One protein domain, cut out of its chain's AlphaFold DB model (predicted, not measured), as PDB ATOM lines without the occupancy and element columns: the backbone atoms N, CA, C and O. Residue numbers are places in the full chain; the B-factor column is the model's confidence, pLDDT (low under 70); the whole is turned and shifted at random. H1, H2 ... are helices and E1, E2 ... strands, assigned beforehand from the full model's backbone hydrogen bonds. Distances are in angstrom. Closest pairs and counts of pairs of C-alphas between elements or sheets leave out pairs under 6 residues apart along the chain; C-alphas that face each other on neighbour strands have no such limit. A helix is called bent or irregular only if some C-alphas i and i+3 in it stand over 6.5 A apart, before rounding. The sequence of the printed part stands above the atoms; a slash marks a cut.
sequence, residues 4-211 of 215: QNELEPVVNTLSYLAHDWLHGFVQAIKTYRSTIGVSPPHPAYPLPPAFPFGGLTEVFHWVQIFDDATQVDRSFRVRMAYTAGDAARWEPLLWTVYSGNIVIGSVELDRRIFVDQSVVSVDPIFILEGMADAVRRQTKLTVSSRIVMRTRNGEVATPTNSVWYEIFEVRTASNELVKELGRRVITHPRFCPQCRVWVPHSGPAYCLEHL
ATOM      1  N   GLN A   4     211.934 282.169 287.066       53.19
ATOM      2  CA  GLN A   4     211.591 282.780 285.778       53.19
ATOM      3  C   GLN A   4     212.751 283.568 285.137       53.19
ATOM      4  O   GLN A   4     212.860 283.564 283.915       53.19
ATOM      5  N   ASN A   5     213.654 284.165 285.924       59.62
ATOM      6  CA  ASN A   5     214.767 284.967 285.393       59.62
ATOM      7  C   ASN A   5     215.931 284.112 284.848       59.62
ATOM      8  O   ASN A   5     216.773 284.624 284.118       59.62
ATOM      9  N   GLU A   6     216.002 282.820 285.188       68.38
ATOM     10  CA  GLU A   6     217.073 281.916 284.728       68.38
ATOM     11  C   GLU A   6     216.727 281.186 283.423       68.38
ATOM     12  O   GLU A   6     217.618 280.747 282.693       68.38
ATOM     13  N   LEU A   7     215.434 281.063 283.111       80.25
ATOM     14  CA  LEU A   7     214.941 280.356 281.926       80.25
ATOM     15  C   LEU A   7     214.989 281.216 280.663       80.25
ATOM     16  O   LEU A   7     215.239 280.686 279.583       80.25
ATOM     17  N   GLU A   8     214.782 282.525 280.784       84.94
ATOM     18  CA  GLU A   8     214.751 283.438 279.638       84.94
ATOM     19  C   GLU A   8     216.044 283.394 278.794       84.94
ATOM     20  O   GLU A   8     215.941 283.201 277.580       84.94
ATOM     21  N   PRO A   9     217.264 283.443 279.372       88.12
ATOM     22  CA  PRO A   9     218.495 283.312 278.589       88.12
ATOM     23  C   PRO A   9     218.591 281.973 277.851       88.12
ATOM     24  O   PRO A   9     219.003 281.934 276.694       88.12
ATOM     25  N   VAL A  10     218.166 280.878 278.492       90.06
ATOM     26  CA  VAL A  10     218.182 279.534 277.895       90.06
ATOM     27  C   VAL A  10     217.210 279.454 276.721       90.06
ATOM     28  O   VAL A  10     217.574 278.957 275.659       90.06
ATOM     29  N   VAL A  11     215.989 279.969 276.883       91.62
ATOM     30  CA  VAL A  11     214.979 280.001 275.816       91.62
ATOM     31  C   VAL A  11     215.436 280.890 274.662       91.62
ATOM     32  O   VAL A  11     215.273 280.503 273.505       91.62
ATOM     33  N   ASN A  12     216.081 282.023 274.944       93.31
ATOM     34  CA  ASN A  12     216.648 282.897 273.918       93.31
ATOM     35  C   ASN A  12     217.753 282.195 273.117       93.31
ATOM     36  O   ASN A  12     217.707 282.201 271.885       93.31
ATOM     37  N   THR A  13     218.698 281.527 273.787       94.56
ATOM     38  CA  THR A  13     219.741 280.737 273.113       94.56
ATOM     39  C   THR A  13     219.141 279.593 272.297       94.56
ATOM     40  O   THR A  13     219.512 279.409 271.141       94.56
ATOM     41  N   LEU A  14     218.168 278.859 272.846       94.38
ATOM     42  CA  LEU A  14     217.481 277.792 272.114       94.38
ATOM     43  C   LEU A  14     216.739 278.309 270.887       94.38
ATOM     44  O   LEU A  14     216.794 277.674 269.839       94.38
ATOM     45  N   SER A  15     216.066 279.451 271.005       96.00
ATOM     46  CA  SER A  15     215.353 280.079 269.892       96.00
ATOM     47  C   SER A  15     216.320 280.487 268.787       96.00
ATOM     48  O   SER A  15     216.047 280.238 267.617       96.00
ATOM     49  N   TYR A  16     217.477 281.046 269.149       96.31
ATOM     50  CA  TYR A  16     218.529 281.397 268.197       96.31
ATOM     51  C   TYR A  16     219.080 280.164 267.462       96.31
ATOM     52  O   TYR A  16     219.081 280.123 266.234       96.31
ATOM     53  N   LEU A  17     219.459 279.115 268.199       96.44
ATOM     54  CA  LEU A  17     219.992 277.881 267.610       96.44
ATOM     55  C   LEU A  17     218.953 277.156 266.739       96.44
ATOM     56  O   LEU A  17     219.266 276.704 265.639       96.44
ATOM     57  N   ALA A  18     217.700 277.081 267.196       96.44
ATOM     58  CA  ALA A  18     216.611 276.479 266.435       96.44
ATOM     59  C   ALA A  18     216.270 277.287 265.172       96.44
ATOM     60  O   ALA A  18     215.988 276.695 264.130       96.44
ATOM     61  N   HIS A  19     216.316 278.621 265.241       97.31
ATOM     62  CA  HIS A  19     216.164 279.483 264.072       97.31
ATOM     63  C   HIS A  19     217.253 279.196 263.035       97.31
ATOM     64  O   HIS A  19     216.928 278.950 261.875       97.31
ATOM     65  N   ASP A  20     218.523 279.178 263.447       96.25
ATOM     66  CA  ASP A  20     219.651 278.960 262.538       96.25
ATOM     67  C   ASP A  20     219.609 277.560 261.911       96.25
ATOM     68  O   ASP A  20     219.855 277.406 260.714       96.25
ATOM     69  N   TRP A  21     219.193 276.552 262.678       95.19
ATOM     70  CA  TRP A  21     218.946 275.198 262.181       95.19
ATOM     71  C   TRP A  21     217.855 275.149 261.100       95.19
ATOM     72  O   TRP A  21     218.083 274.622 260.007       95.19
ATOM     73  N   LEU A  22     216.686 275.750 261.354       94.81
ATOM     74  CA  LEU A  22     215.588 275.816 260.379       94.81
ATOM     75  C   LEU A  22     215.977 276.625 259.138       94.81
ATOM     76  O   LEU A  22     215.710 276.211 258.007       94.81
ATOM     77  N   HIS A  23     216.645 277.759 259.336       94.19
ATOM     78  CA  HIS A  23     217.132 278.599 258.253       94.19
ATOM     79  C   HIS A  23     218.185 277.869 257.404       94.19
ATOM     80  O   HIS A  23     218.168 277.983 256.179       94.19
ATOM     81  N   GLY A  24     219.042 277.047 258.019       91.25
ATOM     82  CA  GLY A  24     219.981 276.171 257.321       91.25
ATOM     83  C   GLY A  24     219.287 275.230 256.332       91.25
ATOM     84  O   GLY A  24     219.703 275.149 255.174       91.25
ATOM     85  N   PHE A  25     218.173 274.599 256.730       90.31
ATOM     86  CA  PHE A  25     217.359 273.804 255.801       90.31
ATOM     87  C   PHE A  25     216.791 274.647 254.663       90.31
ATOM     88  O   PHE A  25     216.889 274.244 253.505       90.31
ATOM     89  N   VAL A  26     216.227 275.823 254.960       90.81
ATOM     90  CA  VAL A  26     215.694 276.729 253.928       90.81
ATOM     91  C   VAL A  26     216.764 277.049 252.885       90.81
ATOM     92  O   VAL A  26     216.507 276.924 251.687       90.81
ATOM     93  N   GLN A  27     217.969 277.421 253.323       90.75
ATOM     94  CA  GLN A  27     219.068 277.762 252.422       90.75
ATOM     95  C   GLN A  27     219.537 276.554 251.611       90.75
ATOM     96  O   GLN A  27     219.662 276.656 250.391       90.75
ATOM     97  N   ALA A  28     219.721 275.392 252.244       87.19
ATOM     98  CA  ALA A  28     220.096 274.162 251.546       87.19
ATOM     99  C   ALA A  28     219.079 273.790 250.456       87.19
ATOM    100  O   ALA A  28     219.455 273.483 249.324       87.19
ATOM    101  N   ILE A  29     217.783 273.885 250.764       85.38
ATOM    102  CA  ILE A  29     216.708 273.564 249.824       85.38
ATOM    103  C   ILE A  29     216.656 274.575 248.671       85.38
ATOM    104  O   ILE A  29     216.500 274.179 247.513       85.38
ATOM    105  N   LYS A  30     216.792 275.874 248.961       86.50
ATOM    106  CA  LYS A  30     216.836 276.925 247.933       86.50
ATOM    107  C   LYS A  30     218.031 276.751 247.000       86.50
ATOM    108  O   LYS A  30     217.844 276.794 245.786       86.50
ATOM    109  N   THR A  31     219.218 276.495 247.549       85.50
ATOM    110  CA  THR A  31     220.434 276.227 246.769       85.50
ATOM    111  C   THR A  31     220.286 274.967 245.921       85.50
ATOM    112  O   THR A  31     220.658 274.963 244.751       85.50
ATOM    113  N   TYR A  32     219.691 273.900 246.461       82.12
ATOM    114  CA  TYR A  32     219.406 272.697 245.680       82.12
ATOM    115  C   TYR A  32     218.474 273.005 244.496       82.12
ATOM    116  O   TYR A  32     218.763 272.626 243.362       82.12
ATOM    117  N   ARG A  33     217.374 273.737 244.727       80.25
ATOM    118  CA  ARG A  33     216.431 274.111 243.658       80.25
ATOM    119  C   ARG A  33     217.086 274.980 242.586       80.25
ATOM    120  O   ARG A  33     216.806 274.772 241.412       80.25
ATOM    121  N   SER A  34     217.946 275.927 242.962       83.75
ATOM    122  CA  SER A  34     218.611 276.808 241.994       83.75
ATOM    123  C   SER A  34     219.690 276.102 241.169       83.75
ATOM    124  O   SER A  34     219.923 276.490 240.029       83.75
ATOM    125  N   THR A  35     220.335 275.071 241.721       81.75
ATOM    126  CA  THR A  35     221.439 274.353 241.059       81.75
ATOM    127  C   THR A  35     220.977 273.149 240.245       81.75
ATOM    128  O   THR A  35     221.467 272.938 239.140       81.75
ATOM    129  N   ILE A  36     220.036 272.361 240.771       78.31
ATOM    130  CA  ILE A  36     219.582 271.106 240.154       78.31
ATOM    131  C   ILE A  36     218.249 271.290 239.411       78.31
ATOM    132  O   ILE A  36     217.938 270.522 238.505       78.31
ATOM    133  N   GLY A  37     217.459 272.316 239.748       69.50
ATOM    134  CA  GLY A  37     216.222 272.657 239.029       69.50
ATOM    135  C   GLY A  37     215.045 271.706 239.269       69.50
ATOM    136  O   GLY A  37     213.994 271.854 238.650       69.50
ATOM    137  N   VAL A  38     215.191 270.731 240.169       69.12
ATOM    138  CA  VAL A  38     214.136 269.771 240.505       69.12
ATOM    139  C   VAL A  38     213.280 270.330 241.642       69.12
ATOM    140  O   VAL A  38     213.747 270.489 242.772       69.12
ATOM    141  N   SER A  39     212.013 270.619 241.345       61.97
ATOM    142  CA  SER A  39     211.021 271.059 242.332       61.97
ATOM    143  C   SER A  39     210.280 269.866 242.942       61.97
ATOM    144  O   SER A  39     210.038 268.879 242.245       61.97
ATOM    145  N   PRO A  40     209.884 269.928 244.225       60.81
ATOM    146  CA  PRO A  40     208.998 268.924 244.793       60.81
ATOM    147  C   PRO A  40     207.590 269.043 244.179       60.81
ATOM    148  O   PRO A  40     207.182 270.151 243.826       60.81
ATOM    149  N   PRO A  41     206.822 267.942 244.101       58.62
ATOM    150  CA  PRO A  41     207.198 266.571 244.441       58.62
ATOM    151  C   PRO A  41     207.901 265.883 243.256       58.62
ATOM    152  O   PRO A  41     207.279 265.590 242.240       58.62
ATOM    153  N   HIS A  42     209.194 265.581 243.386       61.06
ATOM    154  CA  HIS A  42     209.938 264.799 242.394       61.06
ATOM    155  C   HIS A  42     210.738 263.701 243.107       61.06
ATOM    156  O   HIS A  42     211.321 263.986 244.152       61.06
ATOM    157  N   PRO A  43     210.826 262.468 242.574       63.66
ATOM    158  CA  PRO A  43     211.521 261.360 243.243       63.66
ATOM    159  C   PRO A  43     213.004 261.623 243.537       63.66
ATOM    160  O   PRO A  43     213.542 261.105 244.506       63.66
ATOM    161  N   ALA A  44     213.661 262.434 242.704       64.94
ATOM    162  CA  ALA A  44     215.056 262.843 242.899       64.94
ATOM    163  C   ALA A  44     215.232 264.025 243.871       64.94
ATOM    164  O   ALA A  44     216.359 264.457 244.103       64.94
ATOM    165  N   TYR A  45     214.139 264.579 244.406       66.25
ATOM    166  CA  TYR A  45     214.212 265.647 245.394       66.25
ATOM    167  C   TYR A  45     214.850 265.100 246.683       66.25
ATOM    168  O   TYR A  45     214.494 264.007 247.118       66.25
ATOM    169  N   PRO A  46     215.789 265.823 247.316       66.25
ATOM    170  CA  PRO A  46     216.658 265.265 248.352       66.25
ATOM    171  C   PRO A  46     215.940 265.101 249.694       66.25
ATOM    172  O   PRO A  46     216.502 264.551 250.637       66.25
ATOM    173  N   LEU A  47     214.713 265.615 249.799       68.56
ATOM    174  CA  LEU A  47     213.903 265.529 250.999       68.56
ATOM    175  C   LEU A  47     212.930 264.352 250.897       68.56
ATOM    176  O   LEU A  47     212.375 264.117 249.820       68.56
ATOM    177  N   PRO A  48     212.658 263.657 252.016       65.25
ATOM    178  CA  PRO A  48     211.628 262.633 252.060       65.25
ATOM    179  C   PRO A  48     210.288 263.154 251.515       65.25
ATOM    180  O   PRO A  48     209.951 264.316 251.756       65.25
ATOM    181  N   PRO A  49     209.465 262.304 250.874       64.81
ATOM    182  CA  PRO A  49     208.156 262.703 250.346       64.81
ATOM    183  C   PRO A  49     207.228 263.360 251.380       64.81
ATOM    184  O   PRO A  49     206.368 264.157 251.022       64.81
ATOM    185  N   ALA A  50     207.414 263.040 252.662       65.25
ATOM    186  CA  ALA A  50     206.646 263.582 253.778       65.25
ATOM    187  C   ALA A  50     207.333 264.763 254.487       65.25
ATOM    188  O   ALA A  50     206.922 265.124 255.580       65.25
ATOM    189  N   PHE A  51     208.397 265.363 253.954       64.50
ATOM    190  CA  PHE A  51     209.081 266.482 254.612       64.50
ATOM    191  C   PHE A  51     208.332 267.821 254.409       64.50
ATOM    192  O   PHE A  51     207.895 268.090 253.291       64.50
ATOM    193  N   PRO A  52     208.214 268.702 255.431       61.31
ATOM    194  CA  PRO A  52     208.644 268.545 256.828       61.31
ATOM    195  C   PRO A  52     207.570 267.906 257.740       61.31
ATOM    196  O   PRO A  52     207.679 267.936 258.962       61.31
ATOM    197  N   PHE A  53     206.517 267.327 257.166       65.31
ATOM    198  CA  PHE A  53     205.384 266.690 257.854       65.31
ATOM    199  C   PHE A  53     205.748 265.419 258.654       65.31
ATOM    200  O   PHE A  53     204.964 264.988 259.494       65.31
ATOM    201  N   GLY A  54     206.929 264.829 258.428       64.44
ATOM    202  CA  GLY A  54     207.445 263.649 259.143       64.44
ATOM    203  C   GLY A  54     208.137 263.934 260.484       64.44
ATOM    204  O   GLY A  54     208.587 263.000 261.141       64.44
ATOM    205  N   GLY A  55     208.216 265.205 260.889       73.31
ATOM    206  CA  GLY A  55     208.911 265.645 262.097       73.31
ATOM    207  C   GLY A  55     210.433 265.718 261.930       73.31
ATOM    208  O   GLY A  55     211.035 264.957 261.177       73.31
ATOM    209  N   LEU A  56     211.063 266.666 262.626       85.06
ATOM    210  CA  LEU A  56     212.517 266.877 262.624       85.06
ATOM    211  C   LEU A  56     213.013 266.946 264.063       85.06
ATOM    212  O   LEU A  56     212.273 267.335 264.965       85.06
ATOM    213  N   THR A  57     214.250 266.543 264.318       91.50
ATOM    214  CA  THR A  57     214.838 266.601 265.661       91.50
ATOM    215  C   THR A  57     216.312 266.937 265.564       91.50
ATOM    216  O   THR A  57     216.995 266.398 264.701       91.50
ATOM    217  N   GLU A  58     216.781 267.777 266.480       93.81
ATOM    218  CA  GLU A  58     218.183 268.155 266.638       93.81
ATOM    219  C   GLU A  58     218.528 268.242 268.127       93.81
ATOM    220  O   GLU A  58     217.650 268.499 268.961       93.81
ATOM    221  N   VAL A  59     219.789 267.996 268.483       96.50
ATOM    222  CA  VAL A  59     220.263 268.171 269.860       96.50
ATOM    223  C   VAL A  59     221.298 269.282 269.884       96.50
ATOM    224  O   VAL A  59     222.381 269.158 269.323       96.50
ATOM    225  N   PHE A  60     220.968 270.367 270.574       95.19
ATOM    226  CA  PHE A  60     221.870 271.492 270.755       95.19
ATOM    227  C   PHE A  60     222.673 271.332 272.037       95.19
ATOM    228  O   PHE A  60     222.120 271.012 273.092       95.19
ATOM    229  N   HIS A  61     223.970 271.598 271.926       94.19
ATOM    230  CA  HIS A  61     224.925 271.585 273.024       94.19
ATOM    231  C   HIS A  61     225.639 272.931 273.079       94.19
ATOM    232  O   HIS A  61     226.119 273.410 272.050       94.19
ATOM    233  N   TRP A  62     225.712 273.547 274.255       93.88
ATOM    234  CA  TRP A  62     226.520 274.747 274.467       93.88
ATOM    235  C   TRP A  62     226.942 274.879 275.930       93.88
ATOM    236  O   TRP A  62     226.326 274.309 276.826       93.88
ATOM    237  N   VAL A  63     227.975 275.683 276.174       91.56
ATOM    238  CA  VAL A  63     228.439 276.015 277.525       91.56
ATOM    239  C   VAL A  63     227.974 277.424 277.872       91.56
ATOM    240  O   VAL A  63     228.220 278.370 277.124       91.56
ATOM    241  N   GLN A  64     227.292 277.569 279.006       87.56
ATOM    242  CA  GLN A  64     226.899 278.858 279.562       87.56
ATOM    243  C   GLN A  64     227.873 279.243 280.676       87.56
ATOM    244  O   GLN A  64     227.973 278.550 281.687       87.56
ATOM    245  N   ILE A  65     228.592 280.345 280.472       87.06
ATOM    246  CA  ILE A  65     229.561 280.891 281.426       87.06
ATOM    247  C   ILE A  65     228.862 281.999 282.218       87.06
ATOM    248  O   ILE A  65     228.329 282.930 281.614       87.06
ATOM    249  N   PHE A  66     228.829 281.882 283.545       83.81
ATOM    250  CA  PHE A  66     228.236 282.892 284.434       83.81
ATOM    251  C   PHE A  66     229.304 283.811 285.036       83.81
ATOM    252  O   PHE A  66     229.093 285.018 285.134       83.81
ATOM    253  N   ASP A  67     230.452 283.237 285.390       83.88
ATOM    254  CA  ASP A  67     231.663 283.918 285.845       83.88
ATOM    255  C   ASP A  67     232.895 283.048 285.516       83.88
ATOM    256  O   ASP A  67     232.762 281.962 284.944       83.88
ATOM    257  N   ASP A  68     234.095 283.517 285.867       80.69
ATOM    258  CA  ASP A  68     235.363 282.836 285.561       80.69
ATOM    259  C   ASP A  68     235.490 281.435 286.195       80.69
ATOM    260  O   ASP A  68     236.315 280.632 285.753       80.69
ATOM    261  N   ALA A  69     234.683 281.115 287.214       80.00
ATOM    262  CA  ALA A  69     234.708 279.837 287.926       80.00
ATOM    263  C   ALA A  69     233.490 278.945 287.623       80.00
ATOM    264  O   ALA A  69     233.552 277.730 287.823       80.00
ATOM    265  N   THR A  70     232.391 279.523 287.135       86.06
ATOM    266  CA  THR A  70     231.091 278.862 287.029       86.06
ATOM    267  C   THR A  70     230.679 278.717 285.571       86.06
ATOM    268  O   THR A  70     230.231 279.662 284.913       86.06
ATOM    269  N   GLN A  71     230.787 277.486 285.074       88.69
ATOM    270  CA  GLN A  71     230.345 277.089 283.741       88.69
ATOM    271  C   GLN A  71     229.319 275.965 283.850       88.69
ATOM    272  O   GLN A  71     229.461 275.055 284.666       88.69
ATOM    273  N   VAL A  72     228.288 276.019 283.011       88.75
ATOM    274  CA  VAL A  72     227.252 274.987 282.944       88.75
ATOM    275  C   VAL A  72     227.130 274.492 281.511       88.75
ATOM    276  O   VAL A  72     226.801 275.263 280.611       88.75
ATOM    277  N   ASP A  73     227.366 273.197 281.311       91.19
ATOM    278  CA  ASP A  73     227.085 272.520 280.045       91.19
ATOM    279  C   ASP A  73     225.571 272.297 279.907       91.19
ATOM    280  O   ASP A  73     224.888 271.827 280.827       91.19
ATOM    281  N   ARG A  74     225.026 272.699 278.764       91.44
ATOM    282  CA  ARG A  74     223.610 272.645 278.437       91.44
ATOM    283  C   ARG A  74     223.424 271.745 277.227       91.44
ATOM    284  O   ARG A  74     223.991 271.989 276.168       91.44
ATOM    285  N   SER A  75     222.549 270.753 277.369       94.56
ATOM    286  CA  SER A  75     222.103 269.905 276.266       94.56
ATOM    287  C   SER A  75     220.586 269.893 276.198       94.56
ATOM    288  O   SER A  75     219.910 269.569 277.177       94.56
ATOM    289  N   PHE A  76     220.046 270.240 275.034       95.38
ATOM    290  CA  PHE A  76     218.609 270.302 274.812       95.38
ATOM    291  C   PHE A  76     218.246 269.713 273.460       95.38
ATOM    292  O   PHE A  76     218.797 270.074 272.423       95.38
ATOM    293  N   ARG A  77     217.253 268.828 273.476       96.50
ATOM    294  CA  ARG A  77     216.679 268.261 272.262       96.50
ATOM    295  C   ARG A  77     215.531 269.135 271.782       96.50
ATOM    296  O   ARG A  77     214.505 269.222 272.455       96.50
ATOM    297  N   VAL A  78     215.680 269.697 270.592       95.88
ATOM    298  CA  VAL A  78     214.631 270.444 269.902       95.88
ATOM    299  C   VAL A  78     213.950 269.531 268.893       95.88
ATOM    300  O   VAL A  78     214.597 268.780 268.165       95.88
ATOM    301  N   ARG A  79     212.620 269.570 268.870       95.00
ATOM    302  CA  ARG A  79     211.783 268.786 267.965       95.00
ATOM    303  C   ARG A  79     210.847 269.703 267.205       95.00
ATOM    304  O   ARG A  79     210.215 270.564 267.805       95.00
ATOM    305  N   MET A  80     210.721 269.470 265.906       93.81
ATOM    306  CA  MET A  80     209.629 269.977 265.091       93.81
ATOM    307  C   MET A  80     208.608 268.855 264.921       93.81
ATOM    308  O   MET A  80     208.951 267.783 264.425       93.81
ATOM    309  N   ALA A  81     207.365 269.095 265.325       92.75
ATOM    310  CA  ALA A  81     206.255 268.179 265.104       92.75
ATOM    311  C   ALA A  81     205.213 268.800 264.181       92.75
ATOM    312  O   ALA A  81     205.060 270.021 264.128       92.75
ATOM    313  N   TYR A  82     204.492 267.925 263.490       93.19
ATOM    314  CA  TYR A  82     203.347 268.257 262.664       93.19
ATOM    315  C   TYR A  82     202.108 267.564 263.233       93.19
ATOM    316  O   TYR A  82     202.128 266.366 263.510       93.19
ATOM    317  N   THR A  83     201.032 268.325 263.392       92.69
ATOM    318  CA  THR A  83     199.707 267.832 263.756       92.69
ATOM    319  C   THR A  83     198.754 268.214 262.639       92.69
ATOM    320  O   THR A  83     198.544 269.395 262.373       92.69
ATOM    321  N   ALA A  84     198.184 267.212 261.972       89.19
ATOM    322  CA  ALA A  84     197.245 267.464 260.888       89.19
ATOM    323  C   ALA A  84     195.914 268.035 261.403       89.19
ATOM    324  O   ALA A  84     195.317 268.853 260.718       89.19
ATOM    325  N   GLY A  85     195.450 267.616 262.584       89.06
ATOM    326  CA  GLY A  85     194.074 267.864 263.024       89.06
ATOM    327  C   GLY A  85     193.056 267.031 262.234       89.06
ATOM    328  O   GLY A  85     193.407 266.332 261.274       89.06
ATOM    329  N   ASP A  86     191.792 267.100 262.635       91.06
ATOM    330  CA  ASP A  86     190.690 266.419 261.959       91.06
ATOM    331  C   ASP A  86     190.308 267.128 260.646       91.06
ATOM    332  O   ASP A  86     189.789 268.250 260.616       91.06
ATOM    333  N   ALA A  87     190.551 266.441 259.527       90.38
ATOM    334  CA  ALA A  87     190.226 266.937 258.197       90.38
ATOM    335  C   ALA A  87     188.715 267.081 257.956       90.38
ATOM    336  O   ALA A  87     188.316 267.995 257.235       90.38
ATOM    337  N   ALA A  88     187.882 266.226 258.557       87.25
ATOM    338  CA  ALA A  88     186.429 266.286 258.407       87.25
ATOM    339  C   ALA A  88     185.844 267.521 259.107       87.25
ATOM    340  O   ALA A  88     184.881 268.121 258.625       87.25
ATOM    341  N   ARG A  89     186.482 267.949 260.201       88.00
ATOM    342  CA  ARG A  89     186.139 269.163 260.957       88.00
ATOM    343  C   ARG A  89     186.861 270.416 260.470       88.00
ATOM    344  O   ARG A  89     186.720 271.477 261.070       88.00
ATOM    345  N   TRP A  90     187.613 270.308 259.377       91.12
ATOM    346  CA  TRP A  90     188.408 271.403 258.826       91.12
ATOM    347  C   TRP A  90     189.382 272.030 259.836       91.12
ATOM    348  O   TRP A  90     189.685 273.220 259.747       91.12
ATOM    349  N   GLU A  91     189.889 271.236 260.782       93.12
ATOM    350  CA  GLU A  91     190.846 271.720 261.775       93.12
ATOM    351  C   GLU A  91     192.149 272.174 261.096       93.12
ATOM    352  O   GLU A  91     192.553 271.593 260.072       93.12
ATOM    353  N   PRO A  92     192.797 273.230 261.625       94.00
ATOM    354  CA  PRO A  92     194.012 273.769 261.039       94.00
ATOM    355  C   PRO A  92     195.168 272.776 261.148       94.00
ATOM    356  O   PRO A  92     195.246 271.958 262.064       94.00
ATOM    357  N   LEU A  93     196.104 272.900 260.214       94.50
ATOM    358  CA  LEU A  93     197.370 272.188 260.254       94.50
ATOM    359  C   LEU A  93     198.315 272.940 261.198       94.50
ATOM    360  O   LEU A  93     198.452 274.156 261.076       94.50
ATOM    361  N   LEU A  94     198.983 272.241 262.112       95.44
ATOM    362  CA  LEU A  94     199.867 272.858 263.102       95.44
ATOM    363  C   LEU A  94     201.276 272.277 263.022       95.44
ATOM    364  O   LEU A  94     201.474 271.069 263.158       95.44
ATOM    365  N   TRP A  95     202.265 273.153 262.886       96.25
ATOM    366  CA  TRP A  95     203.672 272.837 263.101       96.25
ATOM    367  C   TRP A  95     204.154 273.508 264.372       96.25
ATOM    368  O   TRP A  95     203.815 274.653 264.663       96.25
ATOM    369  N   THR A  96     204.941 272.793 265.163       96.50
ATOM    370  CA  THR A  96     205.436 273.297 266.446       96.50
ATOM    371  C   THR A  96     206.883 272.893 266.630       96.50
ATOM    372  O   THR A  96     207.217 271.722 266.467       96.50
ATOM    373  N   VAL A  97     207.725 273.858 266.991       96.50
ATOM    374  CA  VAL A  97     209.098 273.634 267.444       96.50
ATOM    375  C   VAL A  97     209.111 273.765 268.958       96.50
ATOM    376  O   VAL A  97     208.693 274.787 269.504       96.50
ATOM    377  N   TYR A  98     209.562 272.722 269.642       96.06
ATOM    378  CA  TYR A  98     209.554 272.657 271.099       96.06
ATOM    379  C   TYR A  98     210.772 271.910 271.648       96.06
ATOM    380  O   TYR A  98     211.403 271.111 270.953       96.06
ATOM    381  N   SER A  99     211.085 272.167 272.917       95.81
ATOM    382  CA  SER A  99     212.099 271.459 273.703       95.81
ATOM    383  C   SER A  99     211.501 271.091 275.057       95.81
ATOM    384  O   SER A  99     211.113 271.965 275.835       95.81
ATOM    385  N   GLY A 100     211.354 269.791 275.328       92.19
ATOM    386  CA  GLY A 100     210.585 269.321 276.485       92.19
ATOM    387  C   GLY A 100     209.150 269.859 276.452       92.19
ATOM    388  O   GLY A 100     208.424 269.601 275.497       92.19
ATOM    389  N   ASN A 101     208.769 270.635 277.469       91.19
ATOM    390  CA  ASN A 101     207.443 271.261 277.582       91.19
ATOM    391  C   ASN A 101     207.408 272.720 277.092       91.19
ATOM    392  O   ASN A 101     206.383 273.383 277.221       91.19
ATOM    393  N   ILE A 102     208.522 273.244 276.574       93.12
ATOM    394  CA  ILE A 102     208.625 274.635 276.127       93.12
ATOM    395  C   ILE A 102     208.382 274.685 274.624       93.12
ATOM    396  O   ILE A 102     209.169 274.141 273.847       93.12
ATOM    397  N   VAL A 103     207.314 275.368 274.214       95.94
ATOM    398  CA  VAL A 103     207.091 275.729 272.811       95.94
ATOM    399  C   VAL A 103     207.957 276.937 272.485       95.94
ATOM    400  O   VAL A 103     207.806 277.993 273.086       95.94
ATOM    401  N   ILE A 104     208.861 276.762 271.528       96.56
ATOM    402  CA  ILE A 104     209.766 277.809 271.053       96.56
ATOM    403  C   ILE A 104     209.067 278.643 269.970       96.56
ATOM    404  O   ILE A 104     209.203 279.857 269.933       96.56
ATOM    405  N   GLY A 105     208.289 278.005 269.095       97.25
ATOM    406  CA  GLY A 105     207.522 278.683 268.053       97.25
ATOM    407  C   GLY A 105     206.558 277.732 267.358       97.25
ATOM    408  O   GLY A 105     206.744 276.512 267.385       97.25
ATOM    409  N   SER A 106     205.507 278.269 266.743       97.62
ATOM    410  CA  SER A 106     204.527 277.456 266.013       97.62
ATOM    411  C   SER A 106     203.931 278.175 264.810       97.62
ATOM    412  O   SER A 106     203.835 279.400 264.794       97.62
ATOM    413  N   VAL A 107     203.520 277.398 263.811       97.75
ATOM    414  CA  VAL A 107     202.777 277.868 262.641       97.75
ATOM    415  C   VAL A 107     201.482 277.081 262.545       97.75
ATOM    416  O   VAL A 107     201.498 275.859 262.438       97.75
ATOM    417  N   GLU A 108     200.368 277.794 262.556       97.38
ATOM    418  CA  GLU A 108     199.026 277.274 262.336       97.38
ATOM    419  C   GLU A 108     198.565 277.699 260.941       97.38
ATOM    420  O   GLU A 108     198.588 278.883 260.610       97.38
ATOM    421  N   LEU A 109     198.168 276.748 260.104       96.12
ATOM    422  CA  LEU A 109     197.712 276.984 258.740       96.12
ATOM    423  C   LEU A 109     196.251 276.587 258.603       96.12
ATOM    424  O   LEU A 109     195.872 275.439 258.841       96.12
ATOM    425  N   ASP A 110     195.450 277.525 258.117       94.88
ATOM    426  CA  ASP A 110     194.088 277.250 257.700       94.88
ATOM    427  C   ASP A 110     194.062 276.173 256.603       94.88
ATOM    428  O   ASP A 110     194.591 276.346 255.498       94.88
ATOM    429  N   ARG A 111     193.393 275.054 256.897       93.75
ATOM    430  CA  ARG A 111     193.264 273.915 255.983       93.75
ATOM    431  C   ARG A 111     192.656 274.296 254.636       93.75
ATOM    432  O   ARG A 111     192.977 273.677 253.624       93.75
ATOM    433  N   ARG A 112     191.812 275.326 254.587       92.31
ATOM    434  CA  ARG A 112     191.191 275.809 253.344       92.31
ATOM    435  C   ARG A 112     192.229 276.350 252.362       92.31
ATOM    436  O   ARG A 112     192.085 276.149 251.157       92.31
ATOM    437  N   ILE A 113     193.299 276.963 252.872       93.50
ATOM    438  CA  ILE A 113     194.435 277.431 252.067       93.50
ATOM    439  C   ILE A 113     195.242 276.235 251.561       93.50
ATOM    440  O   ILE A 113     195.592 276.189 250.383       93.50
ATOM    441  N   PHE A 114     195.474 275.242 252.425       91.25
ATOM    442  CA  PHE A 114     196.203 274.021 252.068       91.25
ATOM    443  C   PHE A 114     195.530 273.217 250.943       91.25
ATOM    444  O   PHE A 114     196.228 272.581 250.157       91.25
ATOM    445  N   VAL A 115     194.195 273.248 250.857       90.19
ATOM    446  CA  VAL A 115     193.422 272.564 249.803       90.19
ATOM    447  C   VAL A 115     193.349 273.376 248.503       90.19
ATOM    448  O   VAL A 115     193.419 272.792 247.429       90.19
ATOM    449  N   ASP A 116     193.190 274.700 248.577       88.88
ATOM    450  CA  ASP A 116     193.010 275.565 247.397       88.88
ATOM    451  C   ASP A 116     194.331 275.787 246.638       88.88
ATOM    452  O   ASP A 116     194.352 275.707 245.415       88.88
ATOM    453  N   GLN A 117     195.430 276.065 247.354       83.44
ATOM    454  CA  GLN A 117     196.790 276.382 246.857       83.44
ATOM    455  C   GLN A 117     196.910 277.309 245.625       83.44
ATOM    456  O   GLN A 117     197.994 277.472 245.067       83.44
ATOM    457  N   SER A 118     195.830 277.966 245.200       85.38
ATOM    458  CA  SER A 118     195.793 278.765 243.970       85.38
ATOM    459  C   SER A 118     196.498 280.114 244.098       85.38
ATOM    460  O   SER A 118     196.985 280.650 243.106       85.38
ATOM    461  N   VAL A 119     196.554 280.670 245.311       88.44
ATOM    462  CA  VAL A 119     197.226 281.948 245.611       88.44
ATOM    463  C   VAL A 119     198.497 281.735 246.421       88.44
ATOM    464  O   VAL A 119     199.501 282.404 246.192       88.44
ATOM    465  N   VAL A 120     198.456 280.805 247.374       89.62
ATOM    466  CA  VAL A 120     199.578 280.476 248.254       89.62
ATOM    467  C   VAL A 120     199.955 279.023 248.010       89.62
ATOM    468  O   VAL A 120     199.185 278.127 248.343       89.62
ATOM    469  N   SER A 121     201.142 278.799 247.448       88.81
ATOM    470  CA  SER A 121     201.713 277.457 247.338       88.81
ATOM    471  C   SER A 121     202.286 277.045 248.691       88.81
ATOM    472  O   SER A 121     203.176 277.719 249.218       88.81
ATOM    473  N   VAL A 122     201.756 275.967 249.269       87.50
ATOM    474  CA  VAL A 122     202.193 275.467 250.577       87.50
ATOM    475  C   VAL A 122     203.210 274.360 250.349       87.50
ATOM    476  O   VAL A 122     202.875 273.178 250.280       87.50
ATOM    477  N   ASP A 123     204.468 274.763 250.214       85.31
ATOM    478  CA  ASP A 123     205.593 273.862 249.996       85.31
ATOM    479  C   ASP A 123     206.506 273.763 251.243       85.31
ATOM    480  O   ASP A 123     206.307 274.477 252.234       85.31
ATOM    481  N   PRO A 124     207.522 272.878 251.243       85.81
ATOM    482  CA  PRO A 124     208.435 272.761 252.377       85.81
ATOM    483  C   PRO A 124     209.173 274.054 252.742       85.81
ATOM    484  O   PRO A 124     209.444 274.274 253.920       85.81
ATOM    485  N   ILE A 125     209.498 274.908 251.762       88.81
ATOM    486  CA  ILE A 125     210.176 276.184 252.021       88.81
ATOM    487  C   ILE A 125     209.225 277.110 252.768       88.81
ATOM    488  O   ILE A 125     209.619 277.670 253.784       88.81
ATOM    489  N   PHE A 126     207.973 277.216 252.318       91.38
ATOM    490  CA  PHE A 126     206.947 278.027 252.964       91.38
ATOM    491  C   PHE A 126     206.781 277.656 254.445       91.38
ATOM    492  O   PHE A 126     206.797 278.532 255.312       91.38
ATOM    493  N   ILE A 127     206.682 276.356 254.750       92.25
ATOM    494  CA  ILE A 127     206.543 275.882 256.133       92.25
ATOM    495  C   ILE A 127     207.801 276.180 256.955       92.25
ATOM    496  O   ILE A 127     207.690 276.695 258.066       92.25
ATOM    497  N   LEU A 128     208.994 275.887 256.432       93.06
ATOM    498  CA  LEU A 128     210.242 276.120 257.161       93.06
ATOM    499  C   LEU A 128     210.526 277.609 257.392       93.06
ATOM    500  O   LEU A 128     210.968 277.970 258.478       93.06
ATOM    501  N   GLU A 129     210.252 278.473 256.414       94.69
ATOM    502  CA  GLU A 129     210.369 279.927 256.568       94.69
ATOM    503  C   GLU A 129     209.395 280.452 257.622       94.69
ATOM    504  O   GLU A 129     209.788 281.241 258.482       94.69
ATOM    505  N   GLY A 130     208.146 279.979 257.594       95.88
ATOM    506  CA  GLY A 130     207.161 280.303 258.621       95.88
ATOM    507  C   GLY A 130     207.619 279.855 260.008       95.88
ATOM    508  O   GLY A 130     207.543 280.630 260.958       95.88
ATOM    509  N   MET A 131     208.142 278.632 260.134       96.69
ATOM    510  CA  MET A 131     208.635 278.112 261.411       96.69
ATOM    511  C   MET A 131     209.868 278.863 261.906       96.69
ATOM    512  O   MET A 131     209.942 279.170 263.093       96.69
ATOM    513  N   ALA A 132     210.809 279.199 261.021       96.62
ATOM    514  CA  ALA A 132     211.959 280.021 261.371       96.62
ATOM    515  C   ALA A 132     211.504 281.399 261.882       96.62
ATOM    516  O   ALA A 132     211.955 281.831 262.942       96.62
ATOM    517  N   ASP A 133     210.555 282.060 261.207       97.12
ATOM    518  CA  ASP A 133     210.038 283.354 261.669       97.12
ATOM    519  C   ASP A 133     209.266 283.239 262.994       97.12
ATOM    520  O   ASP A 133     209.424 284.086 263.876       97.12
ATOM    521  N   ALA A 134     208.488 282.169 263.180       97.69
ATOM    522  CA  ALA A 134     207.777 281.894 264.428       97.69
ATOM    523  C   ALA A 134     208.738 281.687 265.608       97.69
ATOM    524  O   ALA A 134     208.532 282.272 266.671       97.69
ATOM    525  N   VAL A 135     209.808 280.907 265.412       97.56
ATOM    526  CA  VAL A 135     210.867 280.662 266.406       97.56
ATOM    527  C   VAL A 135     211.640 281.944 266.717       97.56
ATOM    528  O   VAL A 135     211.841 282.271 267.883       97.56
ATOM    529  N   ARG A 136     212.015 282.720 265.694       97.12
ATOM    530  CA  ARG A 136     212.713 284.007 265.860       97.12
ATOM    531  C   ARG A 136     211.914 284.994 266.708       97.12
ATOM    532  O   ARG A 136     212.489 285.756 267.479       97.12
ATOM    533  N   ARG A 137     210.591 284.999 266.537       95.56
ATOM    534  CA  ARG A 137     209.648 285.854 267.271       95.56
ATOM    535  C   ARG A 137     209.155 285.233 268.579       95.56
ATOM    536  O   ARG A 137     208.400 285.894 269.284       95.56
ATOM    537  N   GLN A 138     209.522 283.983 268.859       95.75
ATOM    538  CA  GLN A 138     209.033 283.189 269.986       95.75
ATOM    539  C   GLN A 138     207.500 283.215 270.122       95.75
ATOM    540  O   GLN A 138     206.944 283.469 271.189       95.75
ATOM    541  N   THR A 139     206.789 283.025 269.008       96.62
ATOM    542  CA  THR A 139     205.329 283.191 268.958       96.62
ATOM    543  C   THR A 139     204.644 282.137 268.091       96.62
ATOM    544  O   THR A 139     205.289 281.350 267.391       96.62
ATOM    545  N   LYS A 140     203.307 282.125 268.135       97.81
ATOM    546  CA  LYS A 140     202.484 281.433 267.142       97.81
ATOM    547  C   LYS A 140     202.237 282.365 265.963       97.81
ATOM    548  O   LYS A 140     201.777 283.492 266.151       97.81
ATOM    549  N   LEU A 141     202.506 281.875 264.762       98.38
ATOM    550  CA  LEU A 141     202.077 282.495 263.519       98.38
ATOM    551  C   LEU A 141     200.850 281.763 262.983       98.38
ATOM    552  O   LEU A 141     200.867 280.544 262.848       98.38
ATOM    553  N   THR A 142     199.803 282.504 262.648       98.00
ATOM    554  CA  THR A 142     198.603 281.966 262.007       98.00
ATOM    555  C   THR A 142     198.560 282.430 260.558       98.00
ATOM    556  O   THR A 142     198.560 283.630 260.272       98.00
ATOM    557  N   VAL A 143     198.514 281.471 259.640       97.50
ATOM    558  CA  VAL A 143     198.303 281.672 258.210       97.50
ATOM    559  C   VAL A 143     196.827 281.441 257.921       97.50
ATOM    560  O   VAL A 143     196.325 280.323 258.035       97.50
ATOM    561  N   SER A 144     196.128 282.504 257.550       95.44
ATOM    562  CA  SER A 144     194.682 282.477 257.323       95.44
ATOM    563  C   SER A 144     194.293 283.398 256.174       95.44
ATOM    564  O   SER A 144     195.124 284.137 255.634       95.44
ATOM    565  N   SER A 145     193.030 283.326 255.762       94.44
ATOM    566  CA  SER A 145     192.461 284.270 254.813       94.44
ATOM    567  C   SER A 145     191.281 285.014 255.423       94.44
ATOM    568  O   SER A 145     190.565 284.511 256.292       94.44
ATOM    569  N   ARG A 146     191.069 286.242 254.953       90.94
ATOM    570  CA  ARG A 146     189.891 287.044 255.286       90.94
ATOM    571  C   ARG A 146     189.294 287.667 254.041       90.94
ATOM    572  O   ARG A 146     190.007 288.024 253.104       90.94
ATOM    573  N   ILE A 147     187.981 287.852 254.066       91.00
ATOM    574  CA  ILE A 147     187.249 288.495 252.980       91.00
ATOM    575  C   ILE A 147     187.012 289.956 253.329       91.00
ATOM    576  O   ILE A 147     186.545 290.285 254.419       91.00
ATOM    577  N   VAL A 148     187.318 290.836 252.382       89.56
ATOM    578  CA  VAL A 148     187.025 292.263 252.477       89.56
ATOM    579  C   VAL A 148     186.285 292.749 251.249       89.56
ATOM    580  O   VAL A 148     186.584 292.358 250.122       89.56
ATOM    581  N   MET A 149     185.358 293.669 251.474       86.12
ATOM    582  CA  MET A 149     184.773 294.480 250.420       86.12
ATOM    583  C   MET A 149     185.576 295.773 250.310       86.12
ATOM    584  O   MET A 149     185.770 296.464 251.310       86.12
ATOM    585  N   ARG A 150     186.048 296.109 249.109       78.69
ATOM    586  CA  ARG A 150     186.594 297.440 248.822       78.69
ATOM    587  C   ARG A 150     185.682 298.158 247.846       78.69
ATOM    588  O   ARG A 150     185.268 297.582 246.840       78.69
ATOM    589  N   THR A 151     185.410 299.423 248.135       70.44
ATOM    590  CA  THR A 151     184.726 300.311 247.201       70.44
ATOM    591  C   THR A 151     185.740 300.935 246.264       70.44
ATOM    592  O   THR A 151     186.875 301.242 246.649       70.44
ATOM    593  N   ARG A 152     185.357 301.100 245.000       61.41
ATOM    594  CA  ARG A 152     186.156 301.890 244.069       61.41
ATOM    595  C   ARG A 152     186.129 303.340 244.570       61.41
ATOM    596  O   ARG A 152     185.062 303.913 244.738       61.41
ATOM    597  N   ASN A 153     187.297 303.913 244.847       61.69
ATOM    598  CA  ASN A 153     187.481 305.345 245.120       61.69
ATOM    599  C   ASN A 153     186.792 305.921 246.378       61.69
ATOM    600  O   ASN A 153     186.497 307.110 246.411       61.69
ATOM    601  N   GLY A 154     186.571 305.125 247.431       58.75
ATOM    602  CA  GLY A 154     186.056 305.643 248.712       58.75
ATOM    603  C   GLY A 154     184.574 306.036 248.699       58.75
ATOM    604  O   GLY A 154     184.086 306.624 249.662       58.75
ATOM    605  N   GLU A 155     183.851 305.690 247.634       57.97
ATOM    606  CA  GLU A 155     182.399 305.844 247.543       57.97
ATOM    607  C   GLU A 155     181.672 304.844 248.459       57.97
ATOM    608  O   GLU A 155     182.245 303.839 248.896       57.97
ATOM    609  N   VAL A 156     180.394 305.110 248.745       63.53
ATOM    610  CA  VAL A 156     179.515 304.199 249.495       63.53
ATOM    611  C   VAL A 156     179.379 302.879 248.733       63.53
ATOM    612  O   VAL A 156     179.161 302.870 247.522       63.53
ATOM    613  N   ALA A 157     179.506 301.752 249.436       58.78
ATOM    614  CA  ALA A 157     179.469 300.427 248.825       58.78
ATOM    615  C   ALA A 157     178.106 300.142 248.181       58.78
ATOM    616  O   ALA A 157     177.124 299.878 248.873       58.78
ATOM    617  N   THR A 158     178.055 300.166 246.849       60.47
ATOM    618  CA  THR A 158     176.925 299.658 246.062       60.47
ATOM    619  C   THR A 158     177.297 298.321 245.416       60.47
ATOM    620  O   THR A 158     178.482 298.082 245.149       60.47
ATOM    621  N   PRO A 159     176.326 297.435 245.121       60.22
ATOM    622  CA  PRO A 159     176.588 296.151 244.464       60.22
ATOM    623  C   PRO A 159     177.345 296.271 243.132       60.22
ATOM    624  O   PRO A 159     178.060 295.352 242.752       60.22
ATOM    625  N   THR A 160     177.220 297.403 242.434       66.19
ATOM    626  CA  THR A 160     177.869 297.664 241.140       66.19
ATOM    627  C   THR A 160     179.295 298.210 241.260       66.19
ATOM    628  O   THR A 160     180.076 298.047 240.326       66.19
ATOM    629  N   ASN A 161     179.661 298.824 242.396       69.25
ATOM    630  CA  ASN A 161     180.968 299.479 242.601       69.25
ATOM    631  C   ASN A 161     181.834 298.794 243.673       69.25
ATOM    632  O   ASN A 161     182.879 299.324 244.069       69.25
ATOM    633  N   SER A 162     181.407 297.625 244.151       76.00
ATOM    634  CA  SER A 162     182.099 296.867 245.192       76.00
ATOM    635  C   SER A 162     182.851 295.686 244.594       76.00
ATOM    636  O   SER A 162     182.280 294.883 243.859       76.00
ATOM    637  N   VAL A 163     184.132 295.561 244.941       83.56
ATOM    638  CA  VAL A 163     184.949 294.395 244.589       83.56
ATOM    639  C   VAL A 163     185.301 293.652 245.868       83.56
ATOM    640  O   VAL A 163     185.808 294.240 246.830       83.56
ATOM    641  N   TRP A 164     185.028 292.352 245.875       88.75
ATOM    642  CA  TRP A 164     185.366 291.474 246.985       88.75
ATOM    643  C   TRP A 164     186.763 290.905 246.788       88.75
ATOM    644  O   TRP A 164     187.105 290.427 245.707       88.75
ATOM    645  N   TYR A 165     187.564 290.946 247.844       91.88
ATOM    646  CA  TYR A 165     188.891 290.352 247.873       91.88
ATOM    647  C   TYR A 165     188.981 289.340 249.000       91.88
ATOM    648  O   TYR A 165     188.593 289.628 250.130       91.88
ATOM    649  N   GLU A 166     189.562 288.189 248.698       94.19
ATOM    650  CA  GLU A 166     190.141 287.311 249.703       94.19
ATOM    651  C   GLU A 166     191.613 287.674 249.855       94.19
ATOM    652  O   GLU A 166     192.357 287.663 248.872       94.19
ATOM    653  N   ILE A 167     192.016 288.035 251.068       94.88
ATOM    654  CA  ILE A 167     193.391 288.396 251.408       94.88
ATOM    655  C   ILE A 167     193.973 287.263 252.242       94.88
ATOM    656  O   ILE A 167     193.397 286.909 253.268       94.88
ATOM    657  N   PHE A 168     195.106 286.725 251.799       96.62
ATOM    658  CA  PHE A 168     195.857 285.676 252.482       96.62
ATOM    659  C   PHE A 168     196.971 286.333 253.284       96.62
ATOM    660  O   PHE A 168     197.763 287.103 252.735       96.62
ATOM    661  N   GLU A 169     197.035 286.061 254.578       97.12
ATOM    662  CA  GLU A 169     197.900 286.797 255.491       97.12
ATOM    663  C   GLU A 169     198.477 285.908 256.592       97.12
ATOM    664  O   GLU A 169     197.909 284.885 256.975       97.12
ATOM    665  N   VAL A 170     199.637 286.330 257.087       97.81
ATOM    666  CA  VAL A 170     200.307 285.766 258.255       97.81
ATOM    667  C   VAL A 170     200.165 286.758 259.395       97.81
ATOM    668  O   VAL A 170     200.500 287.938 259.239       97.81
ATOM    669  N   ARG A 171     199.688 286.281 260.541       97.81
ATOM    670  CA  ARG A 171     199.516 287.082 261.753       97.81
ATOM    671  C   ARG A 171     200.174 286.441 262.960       97.81
ATOM    672  O   ARG A 171     200.361 285.232 262.983       97.81
ATOM    673  N   THR A 172     200.510 287.246 263.959       96.88
ATOM    674  CA  THR A 172     200.967 286.761 265.268       96.88
ATOM    675  C   THR A 172     199.793 286.288 266.132       96.88
ATOM    676  O   THR A 172     198.626 286.545 265.823       96.88
ATOM    677  N   ALA A 173     200.098 285.678 267.280       93.88
ATOM    678  CA  ALA A 173     199.110 285.357 268.311       93.88
ATOM    679  C   ALA A 173     198.353 286.592 268.847       93.88
ATOM    680  O   ALA A 173     197.195 286.471 269.234       93.88
ATOM    681  N   SER A 174     198.975 287.780 268.828       94.56
ATOM    682  CA  SER A 174     198.339 289.064 269.173       94.56
ATOM    683  C   SER A 174     197.487 289.648 268.038       94.56
ATOM    684  O   SER A 174     196.994 290.769 268.152       94.56
ATOM    685  N   ASN A 175     197.284 288.896 266.950       93.19
ATOM    686  CA  ASN A 175     196.558 289.307 265.748       93.19
ATOM    687  C   ASN A 175     197.230 290.460 264.969       93.19
ATOM    688  O   ASN A 175     196.595 291.103 264.127       93.19
ATOM    689  N   GLU A 176     198.522 290.712 265.190       96.25
ATOM    690  CA  GLU A 176     199.292 291.687 264.413       96.25
ATOM    691  C   GLU A 176     199.631 291.127 263.032       96.25
ATOM    692  O   GLU A 176     200.005 289.962 262.894       96.25
ATOM    693  N   LEU A 177     199.510 291.959 261.994       96.19
ATOM    694  CA  LEU A 177     199.847 291.566 260.628       96.19
ATOM    695  C   LEU A 177     201.368 291.477 260.462       96.19
ATOM    696  O   LEU A 177     202.065 292.483 260.563       96.19
ATOM    697  N   VAL A 178     201.865 290.285 260.133       96.44
ATOM    698  CA  VAL A 178     203.278 290.059 259.799       96.44
ATOM    699  C   VAL A 178     203.516 290.290 258.312       96.44
ATOM    700  O   VAL A 178     204.456 290.986 257.930       96.44
ATOM    701  N   LYS A 179     202.675 289.689 257.463       95.50
ATOM    702  CA  LYS A 179     202.837 289.727 256.006       95.50
ATOM    703  C   LYS A 179     201.522 289.425 255.291       95.50
ATOM    704  O   LYS A 179     200.805 288.506 255.674       95.50
ATOM    705  N   GLU A 180     201.249 290.143 254.204       96.31
ATOM    706  CA  GLU A 180     200.271 289.719 253.198       96.31
ATOM    707  C   GLU A 180     200.962 288.780 252.194       96.31
ATOM    708  O   GLU A 180     201.994 289.127 251.618       96.31
ATOM    709  N   LEU A 181     200.418 287.576 252.010       95.88
ATOM    710  CA  LEU A 181     200.945 286.566 251.086       95.88
ATOM    711  C   LEU A 181     200.425 286.764 249.663       95.88
ATOM    712  O   LEU A 181     201.122 286.462 248.700       95.88
ATOM    713  N   GLY A 182     199.204 287.277 249.535       94.69
ATOM    714  CA  GLY A 182     198.568 287.523 248.253       94.69
ATOM    715  C   GLY A 182     197.089 287.840 248.407       94.69
ATOM    716  O   GLY A 182     196.536 287.853 249.510       94.69
ATOM    717  N   ARG A 183     196.436 288.082 247.272       94.50
ATOM    718  CA  ARG A 183     195.005 288.373 247.213       94.50
ATOM    719  C   ARG A 183     194.369 287.803 245.957       94.50
ATOM    720  O   ARG A 183     194.994 287.779 244.899       94.50
ATOM    721  N   ARG A 184     193.098 287.426 246.063       92.69
ATOM    722  CA  ARG A 184     192.263 286.994 244.938       92.69
ATOM    723  C   ARG A 184     190.982 287.811 244.897       92.69
ATOM    724  O   ARG A 184     190.375 288.070 245.932       92.69
ATOM    725  N   VAL A 185     190.573 288.202 243.694       91.44
ATOM    726  CA  VAL A 185     189.257 288.809 243.463       91.44
ATOM    727  C   VAL A 185     188.196 287.718 243.545       91.44
ATOM    728  O   VAL A 185     188.316 286.690 242.883       91.44
ATOM    729  N   ILE A 186     187.152 287.951 244.336       89.31
ATOM    730  CA  ILE A 186     186.003 287.057 244.447       89.31
ATOM    731  C   ILE A 186     184.828 287.674 243.689       89.31
ATOM    732  O   ILE A 186     184.416 288.797 243.967       89.31
ATOM    733  N   THR A 187     184.265 286.922 242.748       83.94
ATOM    734  CA  THR A 187     183.062 287.333 242.006       83.94
ATOM    735  C   THR A 187     181.774 286.954 242.732       83.94
ATOM    736  O   THR A 187     180.805 287.701 242.692       83.94
ATOM    737  N   HIS A 188     181.782 285.828 243.448       84.94
ATOM    738  CA  HIS A 188     180.629 285.299 244.175       84.94
ATOM    739  C   HIS A 188     181.015 285.044 245.639       84.94
ATOM    740  O   HIS A 188     181.422 283.929 245.980       84.94
ATOM    741  N   PRO A 189     180.980 286.073 246.507       86.88
ATOM    742  CA  PRO A 189     181.333 285.902 247.909       86.88
ATOM    743  C   PRO A 189     180.313 284.993 248.598       86.88
ATOM    744  O   PRO A 189     179.104 285.110 248.391       86.88
ATOM    745  N   ARG A 190     180.810 284.075 249.427       90.12
ATOM    746  CA  ARG A 190     179.983 283.172 250.228       90.12
ATOM    747  C   ARG A 190     179.923 283.681 251.658       90.12
ATOM    748  O   ARG A 190     180.901 284.218 252.175       90.12
ATOM    749  N   PHE A 191     178.797 283.467 252.318       91.00
ATOM    750  CA  PHE A 191     178.637 283.744 253.740       91.00
ATOM    751  C   PHE A 191     178.084 282.509 254.443       91.00
ATOM    752  O   PHE A 191     177.353 281.720 253.843       91.00
ATOM    753  N   CYS A 192     178.407 282.355 255.722       91.19
ATOM    754  CA  CYS A 192     177.806 281.331 256.559       91.19
ATOM    755  C   CYS A 192     176.301 281.619 256.699       91.19
ATOM    756  O   CYS A 192     175.937 282.705 257.160       91.19
ATOM    757  N   PRO A 193     175.406 280.681 256.353       91.19
ATOM    758  CA  PRO A 193     173.967 280.937 256.387       91.19
ATOM    759  C   PRO A 193     173.423 281.176 257.805       91.19
ATOM    760  O   PRO A 193     172.389 281.824 257.939       91.19
ATOM    761  N   GLN A 194     174.122 280.712 258.850       92.12
ATOM    762  CA  GLN A 194     173.707 280.869 260.250       92.12
ATOM    763  C   GLN A 194     174.102 282.230 260.841       92.12
ATOM    764  O   GLN A 194     173.251 282.928 261.379       92.12
ATOM    765  N   CYS A 195     175.366 282.645 260.701       92.25
ATOM    766  CA  CYS A 195     175.871 283.883 261.314       92.25
ATOM    767  C   CYS A 195     176.157 285.025 260.328       92.25
ATOM    768  O   CYS A 195     176.610 286.089 260.742       92.25
ATOM    769  N   ARG A 196     175.921 284.820 259.025       89.06
ATOM    770  CA  ARG A 196     176.149 285.800 257.942       89.06
ATOM    771  C   ARG A 196     177.589 286.323 257.826       89.06
ATOM    772  O   ARG A 196     177.831 287.281 257.097       89.06
ATOM    773  N   VAL A 197     178.555 285.668 258.471       89.31
ATOM    774  CA  VAL A 197     179.988 285.967 258.327       89.31
ATOM    775  C   VAL A 197     180.484 285.494 256.961       89.31
ATOM    776  O   VAL A 197     180.159 284.384 256.537       89.31
ATOM    777  N   TRP A 198     181.284 286.313 256.277       90.19
ATOM    778  CA  TRP A 198     181.920 285.946 255.009       90.19
ATOM    779  C   TRP A 198     182.886 284.778 255.205       90.19
ATOM    780  O   TRP A 198     183.745 284.821 256.084       90.19
ATOM    781  N   VAL A 199     182.757 283.743 254.377       90.75
ATOM    782  CA  VAL A 199     183.603 282.546 254.445       90.75
ATOM    783  C   VAL A 199     184.494 282.449 253.207       90.75
ATOM    784  O   VAL A 199     184.015 282.778 252.119       90.75
ATOM    785  N   PRO A 200     185.756 281.994 253.354       89.62
ATOM    786  CA  PRO A 200     186.700 281.778 252.256       89.62
ATOM    787  C   PRO A 200     186.089 281.087 251.041       89.62
ATOM    788  O   PRO A 200     185.099 280.359 251.148       89.62
ATOM    789  N   HIS A 201     186.680 281.290 249.865       86.62
ATOM    790  CA  HIS A 201     186.183 280.657 248.643       86.62
ATOM    791  C   HIS A 201     186.227 279.124 248.727       86.62
ATOM    792  O   HIS A 201     185.270 278.463 248.328       86.62
ATOM    793  N   SER A 202     187.301 278.571 249.292       87.38
ATOM    794  CA  SER A 202     187.464 277.141 249.531       87.38
ATOM    795  C   SER A 202     186.892 276.709 250.886       87.38
ATOM    796  O   SER A 202     186.759 277.494 251.828       87.38
ATOM    797  N   GLY A 203     186.538 275.427 250.991       88.38
ATOM    798  CA  GLY A 203     186.045 274.826 252.228       88.38
ATOM    799  C   GLY A 203     184.524 274.875 252.420       88.38
ATOM    800  O   GLY A 203     183.773 275.122 251.466       88.38
ATOM    801  N   PRO A 204     184.054 274.610 253.651       89.62
ATOM    802  CA  PRO A 204     182.650 274.350 253.937       89.62
ATOM    803  C   PRO A 204     181.764 275.574 253.683       89.62
ATOM    804  O   PRO A 204     182.231 276.711 253.629       89.62
ATOM    805  N   ALA A 205     180.461 275.334 253.521       87.19
ATOM    806  CA  ALA A 205     179.466 276.400 253.363       87.19
ATOM    807  C   ALA A 205     179.182 277.165 254.675       87.19
ATOM    808  O   ALA A 205     178.628 278.262 254.648       87.19
ATOM    809  N   TYR A 206     179.566 276.593 255.818       89.19
ATOM    810  CA  TYR A 206     179.430 277.179 257.151       89.19
ATOM    811  C   TYR A 206     180.783 277.708 257.639       89.19
ATOM    812  O   TYR A 206     181.832 277.251 257.180       89.19
ATOM    813  N   CYS A 207     180.786 278.673 258.567       87.88
ATOM    814  CA  CYS A 207     182.026 279.005 259.269       87.88
ATOM    815  C   CYS A 207     182.425 277.845 260.194       87.88
ATOM    816  O   CYS A 207     181.589 277.009 260.535       87.88
ATOM    817  N   LEU A 208     183.697 277.797 260.597       86.81
ATOM    818  CA  LEU A 208     184.241 276.673 261.369       86.81
ATOM    819  C   LEU A 208     183.524 276.468 262.716       86.81
ATOM    820  O   LEU A 208     183.372 275.335 263.151       86.81
ATOM    821  N   GLU A 209     183.019 277.541 263.332       86.62
ATOM    822  CA  GLU A 209     182.235 277.498 264.580       86.62
ATOM    823  C   GLU A 209     180.861 276.828 264.417       86.62
ATOM    824  O   GLU A 209     180.313 276.295 265.375       86.62
ATOM    825  N   HIS A 210     180.312 276.853 263.203       88.12
ATOM    826  CA  HIS A 210     178.991 276.325 262.863       88.12
ATOM    827  C   HIS A 210     179.073 275.042 262.029       88.12
ATOM    828  O   HIS A 210     178.098 274.646 261.384       88.12
ATOM    829  N   LEU A 211     180.241 274.398 261.993       83.31
ATOM    830  CA  LEU A 211     180.355 273.077 261.397       83.31
ATOM    831  C   LEU A 211     179.582 272.068 262.257       83.31
ATOM    832  O   LEU A 211     179.796 272.033 263.471       83.31
TER     833      LEU A 211
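This is residues 4 to 211 of the 215 residues of an uncharacterized protein of Moniliophthora roreri (strain MCA 2997) (UniProt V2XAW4). Look first for one long sheet of seven strands, curled like part of a barrel; the long helix H1 packs on one face by E1 to E4, with the shorter H3 side by side with it. The turns of the hairpins E1 and E2, and E5 and E6, make the two ends of the long axis. You find 208 printed residues with three named helices and seven named strands, along the chain H1 E1 E2 E3 E4 H2 H3 E5 E6 E7, class mixed, helices and strands. The sheet's order is E1 E2 E3 E4 E5 E6 E7, mixed. The whole is loose, radius of gyration of the C-alphas 20.9 A, and spans 75 by 46 by 36 A.

Start at the twisted sheet. E1, residues 56 to 65, E2, 71 to 83, E3, 93 to 99, and E4, 102 to 109, form a meander, each strand the antiparallel neighbour of the one before; within hydrogen-bond range are N 60 and O 76, 2.9 A, N 81 and O 96, 2.9 A, and N 95 and O 107, 2.8 A. E5, residues 140 to 151, E6, 162 to 172, and E7, 177 to 186, form another, with N 146 and O 167, 3.0 A, and N 168 and O 182, 2.9 A. E4 and E5 are parallel at 33 degrees, with N 141 and O 106, 2.8 A. Between them in the chain come H2, residues 111 to 116, and H3, 124 to 136, a strand-helix-strand unit with a left-handed crossover. H3 is on the sheet at a height of 7.9 A, over E4 and only just not over E5, where 2 of its C-alphas fall; it runs slantwise to E4, at 39 degrees on the local plane, closest C-alphas Gly 105 and Val 135, 4.2 A. H1, residues 4 to 36, touches H3 with residues 15 to 30 alone, at a shallow tilt of 23 degrees, opposite ways, closest C-alphas His 19 and Ala 132, 5.0 A. H1 and H3 on one face of the sheet make two layers. H2, on the same face, is apart from both; its closest C-alphas to E5 are Ile 113 and Ser 144, 7.3 A. Every O i to N i+4 pair is within range in H2 and H3, and 26 of 29 in H1.

Find C-alpha 4 at (211.591, 282.780, 285.778); H1 runs 47.8 A to C-alpha 36 at (219.582, 271.106, 240.154), neither bent nor irregular, but only just: C-alphas 6 and 9 are 6.5 A apart. E2 spans 37.7 A, E5 32.7 A. E7 bends by 63 degrees at residue 181.

The farthest C-alphas, Ala 69 and Thr 160, are 75.7 A apart. The printed part has no cut; H1 to E1 is a long link. Residues 187 to 211 hold no named element. Under pLDDT 70 are residues 4 to 6, 37 to 54 and 152 to 161.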